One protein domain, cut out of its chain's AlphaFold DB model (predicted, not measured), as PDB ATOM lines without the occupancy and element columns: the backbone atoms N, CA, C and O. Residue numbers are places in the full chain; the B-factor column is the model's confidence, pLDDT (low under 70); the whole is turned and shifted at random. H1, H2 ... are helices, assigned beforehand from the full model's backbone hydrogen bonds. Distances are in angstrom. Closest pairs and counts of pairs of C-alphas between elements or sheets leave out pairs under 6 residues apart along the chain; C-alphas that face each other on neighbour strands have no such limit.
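This is residues 131 to 228 of the 228 residues of an uncharacterized protein of Comamonas thiooxydans (UniProt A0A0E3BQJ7). The longest helix, H3, is the middle piece: the helical hairpin of H1 and H2 packs on one side of it, and H4 folds back along another side, away from that hairpin. A long loop, residues 161 to 181, leads from H2 to H3, and residues 222 to 228 stick out. The printed part has 98 residues with four named helices, H1 to H4 in chain order, and no named strand: all helix. The whole is compact, with a radius of gyration of the C-alphas of 14.3 A, yet only just elongated, spanning 48 by 32 by 21 A.

H1, residues 133 to 143, touches H2, residues 147 to 160, in a hairpin at a shallow tilt of 28 degrees, opposite ways; their closest C-alphas, of Tyr 134 and Gly 153, are 4.4 A apart. H3, residues 182 to 201, is the hub. With residues 192 to 200 alone it touches H1, the same way at a steep tilt of 46 degrees; the closest C-alphas, of Phe 139 and Gly 199, are 4.6 A apart. H2 and H3, a hairpin, touch through residues 154 to 158 and 185 to 192 alone, opposite ways at a steep tilt of 39 degrees; the closest C-alphas, of Arg 158 and Ala 188, are 6.2 A apart. H4, residues 209 to 223, forms a hairpin with H3, opposite ways at 38 degrees, only just steep; the closest C-alphas, of Ala 198 and Ser 209, are 4.2 A apart. H4 is apart from H1 and H2. The helix packing is mostly crossed, with one of four touching pairs at a shallow tilt. Every O i to N i+4 pair is within hydrogen-bond range in H2, H3 and H4; in H1, 6 of 7 are.

H1 begins at C-alpha 133 (17.469, 24.789, -23.725). H3 is 28.4 A long, H4 21.1 A and H2 19.9 A. H4 ends at C-alpha 223 (24.692, 21.359, -11.766).

The C-alphas of Ser 166 and Lys 205, the farthest apart, are 48.6 A apart. The printed part has no cut; the link from H2 to H3 is long. In this model, pLDDT is under 70 at residues 199 to 214 and 223 to 228.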
ATOM      1  N   LEU A 131      23.677  28.390 -21.655       86.44
ATOM      2  CA  LEU A 131      22.313  28.265 -21.162       86.44
ATOM      3  C   LEU A 131      21.717  26.934 -21.654       86.44
ATOM      4  O   LEU A 131      21.739  26.675 -22.858       86.44
ATOM      5  N   PRO A 132      21.148  26.084 -20.784       89.88
ATOM      6  CA  PRO A 132      20.356  24.938 -21.207       89.88
ATOM      7  C   PRO A 132      19.116  25.392 -21.988       89.88
ATOM      8  O   PRO A 132      18.683  26.543 -21.899       89.88
ATOM      9  N   GLY A 133      18.515  24.471 -22.745       91.75
ATOM     10  CA  GLY A 133      17.469  24.789 -23.725       91.75
ATOM     11  C   GLY A 133      16.299  25.621 -23.183       91.75
ATOM     12  O   GLY A 133      15.832  26.512 -23.887       91.75
ATOM     13  N   TYR A 134      15.868  25.386 -21.940       93.12
ATOM     14  CA  TYR A 134      14.785  26.138 -21.294       93.12
ATOM     15  C   TYR A 134      15.200  27.561 -20.871       93.12
ATOM     16  O   TYR A 134      14.419  28.494 -21.025       93.12
ATOM     17  N   GLN A 135      16.444  27.768 -20.420       90.50
ATOM     18  CA  GLN A 135      16.978  29.106 -20.119       90.50
ATOM     19  C   GLN A 135      17.212  29.904 -21.406       90.50
ATOM     20  O   GLN A 135      16.871  31.081 -21.484       90.50
ATOM     21  N   ALA A 136      17.735  29.253 -22.447       89.81
ATOM     22  CA  ALA A 136      17.896  29.868 -23.760       89.81
ATOM     23  C   ALA A 136      16.543  30.243 -24.395       89.81
ATOM     24  O   ALA A 136      16.450  31.261 -25.082       89.81
ATOM     25  N   GLU A 137      15.489  29.461 -24.138       93.62
ATOM     26  CA  GLU A 137      14.120  29.782 -24.552       93.62
ATOM     27  C   GLU A 137      13.594  31.044 -23.859       93.62
ATOM     28  O   GLU A 137      13.068  31.915 -24.547       93.62
ATOM     29  N   ILE A 138      13.786  31.192 -22.538       86.56
ATOM     30  CA  ILE A 138      13.420  32.420 -21.805       86.56
ATOM     31  C   ILE A 138      14.166  33.617 -22.403       86.56
ATOM     32  O   ILE A 138      13.553  34.626 -22.746       86.56
ATOM     33  N   PHE A 139      15.483  33.481 -22.581       83.31
ATOM     34  CA  PHE A 139      16.343  34.540 -23.102       83.31
ATOM     35  C   PHE A 139      15.908  35.022 -24.492       83.31
ATOM     36  O   PHE A 139      15.792  36.225 -24.733       83.31
ATOM     37  N   ALA A 140      15.653  34.089 -25.413       82.44
ATOM     38  CA  ALA A 140      15.200  34.418 -26.757       82.44
ATOM     39  C   ALA A 140      13.770  34.975 -26.740       82.44
ATOM     40  O   ALA A 140      13.506  36.013 -27.333       82.44
ATOM     41  N   SER A 141      12.847  34.343 -26.021       82.50
ATOM     42  CA  SER A 141      11.435  34.750 -26.006       82.50
ATOM     43  C   SER A 141      11.223  36.136 -25.397       82.50
ATOM     44  O   SER A 141      10.412  36.903 -25.910       82.50
ATOM     45  N   ALA A 142      12.022  36.507 -24.389       75.75
ATOM     46  CA  ALA A 142      12.029  37.851 -23.811       75.75
ATOM     47  C   ALA A 142      12.344  38.936 -24.858       75.75
ATOM     48  O   ALA A 142      11.736  40.004 -24.857       75.75
ATOM     49  N   LYS A 143      13.248  38.651 -25.803       74.31
ATOM     50  CA  LYS A 143      13.631  39.585 -26.879       74.31
ATOM     51  C   LYS A 143      12.560  39.773 -27.939       74.31
ATOM     52  O   LYS A 143      12.443  40.858 -28.502       74.31
ATOM     53  N   PHE A 144      11.808  38.717 -28.225       74.38
ATOM     54  CA  PHE A 144      10.783  38.703 -29.272       74.38
ATOM     55  C   PHE A 144       9.362  38.909 -28.730       74.38
ATOM     56  O   PHE A 144       8.401  38.761 -29.493       74.38
ATOM     57  N   ASN A 145       9.238  39.257 -27.441       72.19
ATOM     58  CA  ASN A 145       7.977  39.410 -26.714       72.19
ATOM     59  C   ASN A 145       7.033  38.209 -26.926       72.19
ATOM     60  O   ASN A 145       5.856  38.366 -27.249       72.19
ATOM     61  N   ASP A 146       7.588  37.000 -26.836       79.00
ATOM     62  CA  ASP A 146       6.866  35.749 -27.055       79.00
ATOM     63  C   ASP A 146       6.463  35.124 -25.716       79.00
ATOM     64  O   ASP A 146       7.251  34.429 -25.072       79.00
ATOM     65  N   GLN A 147       5.222  35.373 -25.297       83.19
ATOM     66  CA  GLN A 147       4.722  34.888 -24.013       83.19
ATOM     67  C   GLN A 147       4.682  33.357 -23.936       83.19
ATOM     68  O   GLN A 147       5.076  32.791 -22.921       83.19
ATOM     69  N   ALA A 148       4.286  32.674 -25.013       89.50
ATOM     70  CA  ALA A 148       4.214  31.214 -25.019       89.50
ATOM     71  C   ALA A 148       5.604  30.587 -24.823       89.50
ATOM     72  O   ALA A 148       5.762  29.621 -24.075       89.50
ATOM     73  N   GLY A 149       6.628  31.172 -25.452       88.19
ATOM     74  CA  GLY A 149       8.016  30.774 -25.240       88.19
ATOM     75  C   GLY A 149       8.520  31.065 -23.820       88.19
ATOM     76  O   GLY A 149       9.209  30.230 -23.231       88.19
ATOM     77  N   LEU A 150       8.140  32.205 -23.230       86.75
ATOM     78  CA  LEU A 150       8.463  32.531 -21.834       86.75
ATOM     79  C   LEU A 150       7.849  31.525 -20.856       86.75
ATOM     80  O   LEU A 150       8.552  31.047 -19.964       86.75
ATOM     81  N   ASP A 151       6.580  31.172 -21.048       89.62
ATOM     82  CA  ASP A 151       5.864  30.221 -20.198       89.62
ATOM     83  C   ASP A 151       6.470  28.817 -20.313       89.62
ATOM     84  O   ASP A 151       6.739  28.161 -19.303       89.62
ATOM     85  N   ALA A 152       6.768  28.370 -21.537       94.44
ATOM     86  CA  ALA A 152       7.415  27.083 -21.784       94.44
ATOM     87  C   ALA A 152       8.824  27.019 -21.173       94.44
ATOM     88  O   ALA A 152       9.183  26.036 -20.517       94.44
ATOM     89  N   GLY A 153       9.618  28.077 -21.345       92.75
ATOM     90  CA  GLY A 153      10.949  28.182 -20.761       92.75
ATOM     91  C   GLY A 153      10.916  28.206 -19.229       92.75
ATOM     92  O   GLY A 153      11.699  27.505 -18.585       92.75
ATOM     93  N   TYR A 154       9.972  28.942 -18.632       92.81
ATOM     94  CA  TYR A 154       9.808  28.985 -17.179       92.81
ATOM     95  C   TYR A 154       9.326  27.649 -16.613       92.81
ATOM     96  O   TYR A 154       9.851  27.191 -15.597       92.81
ATOM     97  N   LYS A 155       8.400  26.968 -17.297       93.56
ATOM     98  CA  LYS A 155       7.996  25.602 -16.949       93.56
ATOM     99  C   LYS A 155       9.200  24.656 -16.933       93.56
ATOM    100  O   LYS A 155       9.401  23.967 -15.938       93.56
ATOM    101  N   GLY A 156      10.029  24.673 -17.977       93.06
ATOM    102  CA  GLY A 156      11.240  23.848 -18.040       93.06
ATOM    103  C   GLY A 156      12.247  24.161 -16.925       93.06
ATOM    104  O   GLY A 156      12.832  23.244 -16.353       93.06
ATOM    105  N   LEU A 157      12.404  25.440 -16.560       90.56
ATOM    106  CA  LEU A 157      13.231  25.857 -15.419       90.56
ATOM    107  C   LEU A 157      12.687  25.332 -14.084       90.56
ATOM    108  O   LEU A 157      13.453  24.923 -13.219       90.56
ATOM    109  N   ARG A 158      11.366  25.335 -13.896       93.62
ATOM    110  CA  ARG A 158      10.752  24.760 -12.693       93.62
ATOM    111  C   ARG A 158      10.935  23.246 -12.647       93.62
ATOM    112  O   ARG A 158      11.265  22.711 -11.598       93.62
ATOM    113  N   GLU A 159      10.757  22.565 -13.776       93.69
ATOM    114  CA  GLU A 159      10.917  21.110 -13.884       93.69
ATOM    115  C   GLU A 159      12.363  20.648 -13.635       93.69
ATOM    116  O   GLU A 159      12.566  19.560 -13.098       93.69
ATOM    117  N   SER A 160      13.373  21.471 -13.944       91.12
ATOM    118  CA  SER A 160      14.771  21.144 -13.626       91.12
ATOM    119  C   SER A 160      15.101  21.233 -12.132       91.12
ATOM    120  O   SER A 160      16.036  20.578 -11.682       91.12
ATOM    121  N   LEU A 161      14.314  21.993 -11.367       88.94
ATOM    122  CA  LEU A 161      14.462  22.203  -9.920       88.94
ATOM    123  C   LEU A 161      13.427  21.424  -9.094       88.94
ATOM    124  O   LEU A 161      13.338  21.596  -7.877       88.94
ATOM    125  N   ALA A 162      12.597  20.622  -9.754       93.94
ATOM    126  CA  ALA A 162      11.492  19.937  -9.117       93.94
ATOM    127  C   ALA A 162      11.968  18.827  -8.179       93.94
ATOM    128  O   ALA A 162      12.972  18.155  -8.429       93.94
ATOM    129  N   GLN A 163      11.189  18.589  -7.127       92.56
ATOM    130  CA  GLN A 163      11.362  17.411  -6.289       92.56
ATOM    131  C   GLN A 163      11.092  16.148  -7.110       92.56
ATOM    132  O   GLN A 163      10.207  16.130  -7.971       92.56
ATOM    133  N   ARG A 164      11.853  15.092  -6.827       93.38
ATOM    134  CA  ARG A 164      11.744  13.800  -7.503       93.38
ATOM    135  C   ARG A 164      11.444  12.695  -6.507       93.38
ATOM    136  O   ARG A 164      11.856  12.782  -5.350       93.38
ATOM    137  N   ASP A 165      10.716  11.684  -6.953       92.00
ATOM    138  CA  ASP A 165      10.502  10.474  -6.168       92.00
ATOM    139  C   ASP A 165      11.730   9.545  -6.202       92.00
ATOM    140  O   ASP A 165      12.762   9.847  -6.806       92.00
ATOM    141  N   SER A 166      11.622   8.386  -5.550       92.06
ATOM    142  CA  SER A 166      12.694   7.385  -5.500       92.06
ATOM    143  C   SER A 166      13.032   6.750  -6.854       92.06
ATOM    144  O   SER A 166      14.074   6.112  -6.969       92.06
ATOM    145  N   SER A 167      12.164   6.887  -7.859       91.38
ATOM    146  CA  SER A 167      12.410   6.432  -9.232       91.38
ATOM    147  C   SER A 167      13.058   7.509 -10.109       91.38
ATOM    148  O   SER A 167      13.496   7.215 -11.219       91.38
ATOM    149  N   GLY A 168      13.177   8.740  -9.599       87.56
ATOM    150  CA  GLY A 168      13.721   9.884 -10.324       87.56
ATOM    151  C   GLY A 168      12.670  10.683 -11.099       87.56
ATOM    152  O   GLY A 168      13.028  11.667 -11.756       87.56
ATOM    153  N   GLU A 169      11.391  10.324 -11.001       93.50
ATOM    154  CA  GLU A 169      10.291  11.025 -11.664       93.50
ATOM    155  C   GLU A 169       9.910  12.310 -10.927       93.50
ATOM    156  O   GLU A 169      10.025  12.409  -9.706       93.50
ATOM    157  N   ILE A 170       9.464  13.323 -11.676       94.12
ATOM    158  CA  ILE A 170       9.084  14.625 -11.113       94.12
ATOM    159  C   ILE A 170       7.791  14.487 -10.306       94.12
ATOM    160  O   ILE A 170       6.752  14.098 -10.843       94.12
ATOM    161  N   LEU A 171       7.825  14.922  -9.047       94.00
ATOM    162  CA  LEU A 171       6.632  15.052  -8.223       94.00
ATOM    163  C   LEU A 171       5.770  16.215  -8.722       94.00
ATOM    164  O   LEU A 171       6.258  17.331  -8.930       94.00
ATOM    165  N   ARG A 172       4.472  15.957  -8.904       95.75
ATOM    166  CA  ARG A 172       3.500  16.930  -9.417       95.75
ATOM    167  C   ARG A 172       2.338  17.121  -8.448       95.75
ATOM    168  O   ARG A 172       1.933  16.182  -7.768       95.75
ATOM    169  N   ASN A 173       1.819  18.343  -8.377       92.44
ATOM    170  CA  ASN A 173       0.623  18.658  -7.599       92.44
ATOM    171  C   ASN A 173      -0.653  18.230  -8.357       92.44
ATOM    172  O   ASN A 173      -0.597  17.721  -9.477       92.44
ATOM    173  N   SER A 174      -1.821  18.464  -7.757       91.50
ATOM    174  CA  SER A 174      -3.116  18.122  -8.358       91.50
ATOM    175  C   SER A 174      -3.438  18.883  -9.651       91.50
ATOM    176  O   SER A 174      -4.273  18.413 -10.420       91.50
ATOM    177  N   SER A 175      -2.782  20.017  -9.924       89.62
ATOM    178  CA  SER A 175      -2.888  20.748 -11.197       89.62
ATOM    179  C   SER A 175      -1.887  20.270 -12.260       89.62
ATOM    180  O   SER A 175      -1.890  20.783 -13.376       89.62
ATOM    181  N   GLY A 176      -1.045  19.275 -11.952       89.38
ATOM    182  CA  GLY A 176      -0.032  18.737 -12.866       89.38
ATOM    183  C   GLY A 176       1.262  19.558 -12.932       89.38
ATOM    184  O   GLY A 176       2.146  19.264 -13.745       89.38
ATOM    185  N   GLU A 177       1.416  20.568 -12.080       89.50
ATOM    186  CA  GLU A 177       2.622  21.386 -11.991       89.50
ATOM    187  C   GLU A 177       3.687  20.704 -11.137       89.50
ATOM    188  O   GLU A 177       3.386  20.020 -10.159       89.50
ATOM    189  N   ALA A 178       4.953  20.922 -11.491       91.62
ATOM    190  CA  ALA A 178       6.082  20.432 -10.716       91.62
ATOM    191  C   ALA A 178       6.071  20.999  -9.285       91.62
ATOM    192  O   ALA A 178       5.943  22.214  -9.085       91.62
ATOM    193  N   ILE A 179       6.247  20.118  -8.302       93.69
ATOM    194  CA  ILE A 179       6.383  20.477  -6.891       93.69
ATOM    195  C   ILE A 179       7.827  20.906  -6.636       93.69
ATOM    196  O   ILE A 179       8.774  20.170  -6.910       93.69
ATOM    197  N   LEU A 180       7.993  22.114  -6.102       91.25
ATOM    198  CA  LEU A 180       9.282  22.686  -5.719       91.25
ATOM    199  C   LEU A 180       9.266  22.990  -4.222       91.25
ATOM    200  O   LEU A 180       8.220  23.329  -3.663       91.25
ATOM    201  N   SER A 181      10.438  22.951  -3.585       87.88
ATOM    202  CA  SER A 181      10.579  23.570  -2.268       87.88
ATOM    203  C   SER A 181      10.370  25.086  -2.374       87.88
ATOM    204  O   SER A 181      10.542  25.690  -3.436       87.88
ATOM    205  N   GLU A 182      10.046  25.745  -1.264       85.25
ATOM    206  CA  GLU A 182       9.881  27.202  -1.251       85.25
ATOM    207  C   GLU A 182      11.166  27.938  -1.681       85.25
ATOM    208  O   GLU A 182      11.121  28.951  -2.385       85.25
ATOM    209  N   LYS A 183      12.327  27.389  -1.298       83.50
ATOM    210  CA  LYS A 183      13.644  27.899  -1.691       83.50
ATOM    211  C   LYS A 183      13.850  27.790  -3.202       83.50
ATOM    212  O   LYS A 183      14.241  28.778  -3.822       83.50
ATOM    213  N   ASP A 184      13.555  26.633  -3.786       81.75
ATOM    214  CA  ASP A 184      13.742  26.391  -5.221       81.75
ATOM    215  C   ASP A 184      12.750  27.198  -6.054       81.75
ATOM    216  O   ASP A 184      13.104  27.724  -7.106       81.75
ATOM    217  N   ASN A 185      11.532  27.397  -5.549       80.50
ATOM    218  CA  ASN A 185      10.533  28.246  -6.185       80.50
ATOM    219  C   ASN A 185      10.992  29.715  -6.266       80.50
ATOM    220  O   ASN A 185      10.884  30.348  -7.319       80.50
ATOM    221  N   ARG A 186      11.559  30.258  -5.175       79.06
ATOM    222  CA  ARG A 186      12.157  31.607  -5.174       79.06
ATOM    223  C   ARG A 186      13.352  31.699  -6.113       79.06
ATOM    224  O   ARG A 186      13.476  32.681  -6.842       79.06
ATOM    225  N   PHE A 187      14.214  30.687  -6.099       83.19
ATOM    226  CA  PHE A 187      15.379  30.639  -6.971       83.19
ATOM    227  C   PHE A 187      14.975  30.605  -8.451       83.19
ATOM    228  O   PHE A 187      15.466  31.422  -9.226       83.19
ATOM    229  N   ALA A 188      14.016  29.753  -8.829       80.31
ATOM    230  CA  ALA A 188      13.479  29.681 -10.186       80.31
ATOM    231  C   ALA A 188      12.937  31.039 -10.657       80.31
ATOM    232  O   ALA A 188      13.202  31.456 -11.782       80.31
ATOM    233  N   LEU A 189      12.199  31.751  -9.798       82.31
ATOM    234  CA  LEU A 189      11.676  33.078 -10.124       82.31
ATOM    235  C   LEU A 189      12.787  34.126 -10.295       82.31
ATOM    236  O   LEU A 189      12.709  34.937 -11.215       82.31
ATOM    237  N   SER A 190      13.804  34.122  -9.427       78.62
ATOM    238  CA  SER A 190      14.957  35.026  -9.562       78.62
ATOM    239  C   SER A 190      15.692  34.768 -10.874       78.62
ATOM    240  O   SER A 190      15.834  35.674 -11.685       78.62
ATOM    241  N   MET A 191      16.041  33.506 -11.129       82.69
ATOM    242  CA  MET A 191      16.733  33.066 -12.338       82.69
ATOM    243  C   MET A 191      15.950  33.420 -13.610       82.69
ATOM    244  O   MET A 191      16.520  33.910 -14.581       82.69
ATOM    245  N   TYR A 192      14.626  33.229 -13.604       84.50
ATOM    246  CA  TYR A 192      13.761  33.655 -14.703       84.50
ATOM    247  C   TYR A 192      13.867  35.161 -14.962       84.50
ATOM    248  O   TYR A 192      14.066  35.559 -16.108       84.50
ATOM    249  N   LYS A 193      13.766  35.992 -13.916       80.69
ATOM    250  CA  LYS A 193      13.865  37.455 -14.039       80.69
ATOM    251  C   LYS A 193      15.235  37.880 -14.547       80.69
ATOM    252  O   LYS A 193      15.307  38.735 -15.423       80.69
ATOM    253  N   ASP A 194      16.296  37.260 -14.047       79.62
ATOM    254  CA  ASP A 194      17.669  37.541 -14.457       79.62
ATOM    255  C   ASP A 194      17.867  37.244 -15.949       79.62
ATOM    256  O   ASP A 194      18.342  38.095 -16.704       79.62
ATOM    257  N   ILE A 195      17.415  36.076 -16.414       78.75
ATOM    258  CA  ILE A 195      17.509  35.685 -17.827       78.75
ATOM    259  C   ILE A 195      16.595  36.545 -18.711       78.75
ATOM    260  O   ILE A 195      17.013  36.963 -19.792       78.75
ATOM    261  N   TYR A 196      15.370  36.829 -18.265       80.81
ATOM    262  CA  TYR A 196      14.432  37.709 -18.965       80.81
ATOM    263  C   TYR A 196      15.035  39.104 -19.151       80.81
ATOM    264  O   TYR A 196      15.117  39.598 -20.275       80.81
ATOM    265  N   ASN A 197      15.540  39.707 -18.072       73.44
ATOM    266  CA  ASN A 197      16.176  41.021 -18.094       73.44
ATOM    267  C   ASN A 197      17.431  41.014 -18.970       73.44
ATOM    268  O   ASN A 197      17.630  41.934 -19.760       73.44
ATOM    269  N   ALA A 198      18.253  39.962 -18.900       71.75
ATOM    270  CA  ALA A 198      19.396  39.806 -19.795       71.75
ATOM    271  C   ALA A 198      18.959  39.728 -21.269       71.75
ATOM    272  O   ALA A 198      19.626  40.297 -22.131       71.75
ATOM    273  N   GLY A 199      17.834  39.071 -21.559       67.81
ATOM    274  CA  GLY A 199      17.218  39.042 -22.882       67.81
ATOM    275  C   GLY A 199      16.793  40.436 -23.345       67.81
ATOM    276  O   GLY A 199      17.259  40.905 -24.385       67.81
ATOM    277  N   VAL A 200      15.966  41.122 -22.552       66.56
ATOM    278  CA  VAL A 200      15.419  42.458 -22.855       66.56
ATOM    279  C   VAL A 200      16.513  43.529 -22.976       66.56
ATOM    280  O   VAL A 200      16.407  44.409 -23.825       66.56
ATOM    281  N   HIS A 201      17.576  43.468 -22.168       59.88
ATOM    282  CA  HIS A 201      18.574  44.543 -22.061       59.88
ATOM    283  C   HIS A 201      19.917  44.275 -22.753       59.88
ATOM    284  O   HIS A 201      20.825  45.104 -22.672       59.88
ATOM    285  N   GLN A 202      20.087  43.152 -23.451       52.41
ATOM    286  CA  GLN A 202      21.313  42.924 -24.219       52.41
ATOM    287  C   GLN A 202      21.480  44.016 -25.294       52.41
ATOM    288  O   GLN A 202      20.640  44.147 -26.184       52.41
ATOM    289  N   GLY A 203      22.580  44.772 -25.217       43.06
ATOM    290  CA  GLY A 203      22.887  45.869 -26.142       43.06
ATOM    291  C   GLY A 203      22.511  47.274 -25.647       43.06
ATOM    292  O   GLY A 203      22.702  48.240 -26.380       43.06
ATOM    293  N   SER A 204      22.001  47.446 -24.421       45.44
ATOM    294  CA  SER A 204      21.899  48.785 -23.822       45.44
ATOM    295  C   SER A 204      23.274  49.288 -23.348       45.44
ATOM    296  O   SER A 204      24.167  48.495 -23.043       45.44
ATOM    297  N   LYS A 205      23.456  50.618 -23.252       38.72
ATOM    298  CA  LYS A 205      24.641  51.228 -22.604       38.72
ATOM    299  C   LYS A 205      24.822  50.752 -21.153       38.72
ATOM    300  O   LYS A 205      25.947  50.734 -20.667       38.72
ATOM    301  N   ASP A 206      23.738  50.301 -20.524       41.66
ATOM    302  CA  ASP A 206      23.692  49.748 -19.169       41.66
ATOM    303  C   ASP A 206      23.843  48.213 -19.142       41.66
ATOM    304  O   ASP A 206      23.462  47.585 -18.162       41.66
ATOM    305  N   GLY A 207      24.322  47.591 -20.231       48.81
ATOM    306  CA  GLY A 207      24.235  46.156 -20.531       48.81
ATOM    307  C   GLY A 207      24.762  45.199 -19.454       48.81
ATOM    308  O   GLY A 207      25.849  44.636 -19.571       48.81
ATOM    309  N   GLN A 208      23.933  44.923 -18.446       50.66
ATOM    310  CA  GLN A 208      24.166  43.943 -17.380       50.66
ATOM    311  C   GLN A 208      24.026  42.487 -17.853       50.66
ATOM    312  O   GLN A 208      24.306  41.567 -17.088       50.66
ATOM    313  N   SER A 209      23.647  42.242 -19.114       55.47
ATOM    314  CA  SER A 209      23.469  40.883 -19.641       55.47
ATOM    315  C   SER A 209      24.752  40.050 -19.557       55.47
ATOM    316  O   SER A 209      24.682  38.857 -19.297       55.47
ATOM    317  N   GLY A 210      25.932  40.657 -19.739       58.78
ATOM    318  CA  GLY A 210      27.216  39.955 -19.611       58.78
ATOM    319  C   GLY A 210      27.466  39.430 -18.189       58.78
ATOM    320  O   GLY A 210      27.624  38.219 -18.023       58.78
ATOM    321  N   PRO A 211      27.478  40.307 -17.166       62.81
ATOM    322  CA  PRO A 211      27.587  39.904 -15.763       62.81
ATOM    323  C   PRO A 211      26.491  38.929 -15.310       62.81
ATOM    324  O   PRO A 211      26.819  37.878 -14.772       62.81
ATOM    325  N   ILE A 212      25.217  39.211 -15.611       66.94
ATOM    326  CA  ILE A 212      24.091  38.352 -15.213       66.94
ATOM    327  C   ILE A 212      24.252  36.943 -15.801       66.94
ATOM    328  O   ILE A 212      24.209  35.949 -15.080       66.94
ATOM    329  N   LEU A 213      24.512  36.830 -17.109       67.75
ATOM    330  CA  LEU A 213      24.656  35.525 -17.759       67.75
ATOM    331  C   LEU A 213      25.924  34.779 -17.328       67.75
ATOM    332  O   LEU A 213      25.966  33.554 -17.437       67.75
ATOM    333  N   LYS A 214      26.952  35.476 -16.828       69.75
ATOM    334  CA  LYS A 214      28.142  34.839 -16.250       69.75
ATOM    335  C   LYS A 214      27.788  34.073 -14.976       69.75
ATOM    336  O   LYS A 214      28.222  32.930 -14.835       69.75
ATOM    337  N   ASP A 215      26.981  34.664 -14.100       72.75
ATOM    338  CA  ASP A 215      26.560  34.028 -12.849       72.75
ATOM    339  C   ASP A 215      25.621  32.844 -13.117       72.75
ATOM    340  O   ASP A 215      25.802  31.760 -12.556       72.75
ATOM    341  N   VAL A 216      24.698  32.995 -14.075       72.31
ATOM    342  CA  VAL A 216      23.840  31.893 -14.547       72.31
ATOM    343  C   VAL A 216      24.671  30.743 -15.123       72.31
ATOM    344  O   VAL A 216      24.463  29.579 -14.773       72.31
ATOM    345  N   LYS A 217      25.661  31.051 -15.972       73.62
ATOM    346  CA  LYS A 217      26.575  30.054 -16.548       73.62
ATOM    347  C   LYS A 217      27.374  29.323 -15.473       73.62
ATOM    348  O   LYS A 217      27.523  28.105 -15.550       73.62
ATOM    349  N   ALA A 218      27.882  30.052 -14.478       75.31
ATOM    350  CA  ALA A 218      28.605  29.464 -13.357       75.31
ATOM    351  C   ALA A 218      27.709  28.497 -12.571       75.31
ATOM    352  O   ALA A 218      28.124  27.371 -12.301       75.31
ATOM    353  N   TRP A 219      26.460  28.881 -12.283       81.38
ATOM    354  CA  TRP A 219      25.495  27.984 -11.649       81.38
ATOM    355  C   TRP A 219      25.241  26.726 -12.491       81.38
ATOM    356  O   TRP A 219      25.376  25.618 -11.971       81.38
ATOM    357  N   ASN A 220      24.972  26.862 -13.794       77.75
ATOM    358  CA  ASN A 220      24.753  25.717 -14.689       77.75
ATOM    359  C   ASN A 220      25.939  24.733 -14.675       77.75
ATOM    360  O   ASN A 220      25.741  23.519 -14.669       77.75
ATOM    361  N   ALA A 221      27.176  25.239 -14.621       74.75
ATOM    362  CA  ALA A 221      28.369  24.397 -14.533       74.75
ATOM    363  C   ALA A 221      28.406  23.562 -13.237       74.75
ATOM    364  O   ALA A 221      28.810  22.400 -13.271       74.75
ATOM    365  N   THR A 222      27.926  24.113 -12.115       75.12
ATOM    366  CA  THR A 222      27.843  23.374 -10.838       75.12
ATOM    367  C   THR A 222      26.782  22.276 -10.827       75.12
ATOM    368  O   THR A 222      26.922  21.321 -10.069       75.12
ATOM    369  N   GLN A 223      25.739  22.384 -11.655       66.75
ATOM    370  CA  GLN A 223      24.692  21.359 -11.766       66.75
ATOM    371  C   GLN A 223      25.124  20.173 -12.641       66.75
ATOM    372  O   GLN A 223      24.686  19.053 -12.419       66.75
ATOM    373  N   ASN A 224      26.013  20.406 -13.611       53.47
ATOM    374  CA  ASN A 224      26.514  19.383 -14.537       53.47
ATOM    375  C   ASN A 224      27.790  18.674 -14.047       53.47
ATOM    376  O   ASN A 224      28.414  17.940 -14.812       53.47
ATOM    377  N   THR A 225      28.219  18.899 -12.800       40.66
ATOM    378  CA  THR A 225      29.372  18.189 -12.231       40.66
ATOM    379  C   THR A 225      28.900  16.836 -11.679       40.66
ATOM    380  O   THR A 225      28.079  16.834 -10.762       40.66
ATOM    381  N   PRO A 226      29.385  15.684 -12.184       32.50
ATOM    382  CA  PRO A 226      29.027  14.382 -11.629       32.50
ATOM    383  C   PRO A 226      29.544  14.292 -10.188       32.50
ATOM    384  O   PRO A 226      30.753  14.378  -9.972       32.50
ATOM    385  N   GLY A 227      28.650  14.152  -9.205       40.91
ATOM    386  CA  GLY A 227      29.040  14.012  -7.793       40.91
ATOM    387  C   GLY A 227      28.155  14.706  -6.753       40.91
ATOM    388  O   GLY A 227      28.598  14.861  -5.614       40.91
ATOM    389  N   LYS A 228      26.936  15.121  -7.104       36.38
ATOM    390  CA  LYS A 228      25.868  15.421  -6.141       36.38
ATOM    391  C   LYS A 228      24.619  14.636  -6.487       36.38
ATOM    392  O   LYS A 228      24.353  14.510  -7.701       36.38
TER     393      LYS A 228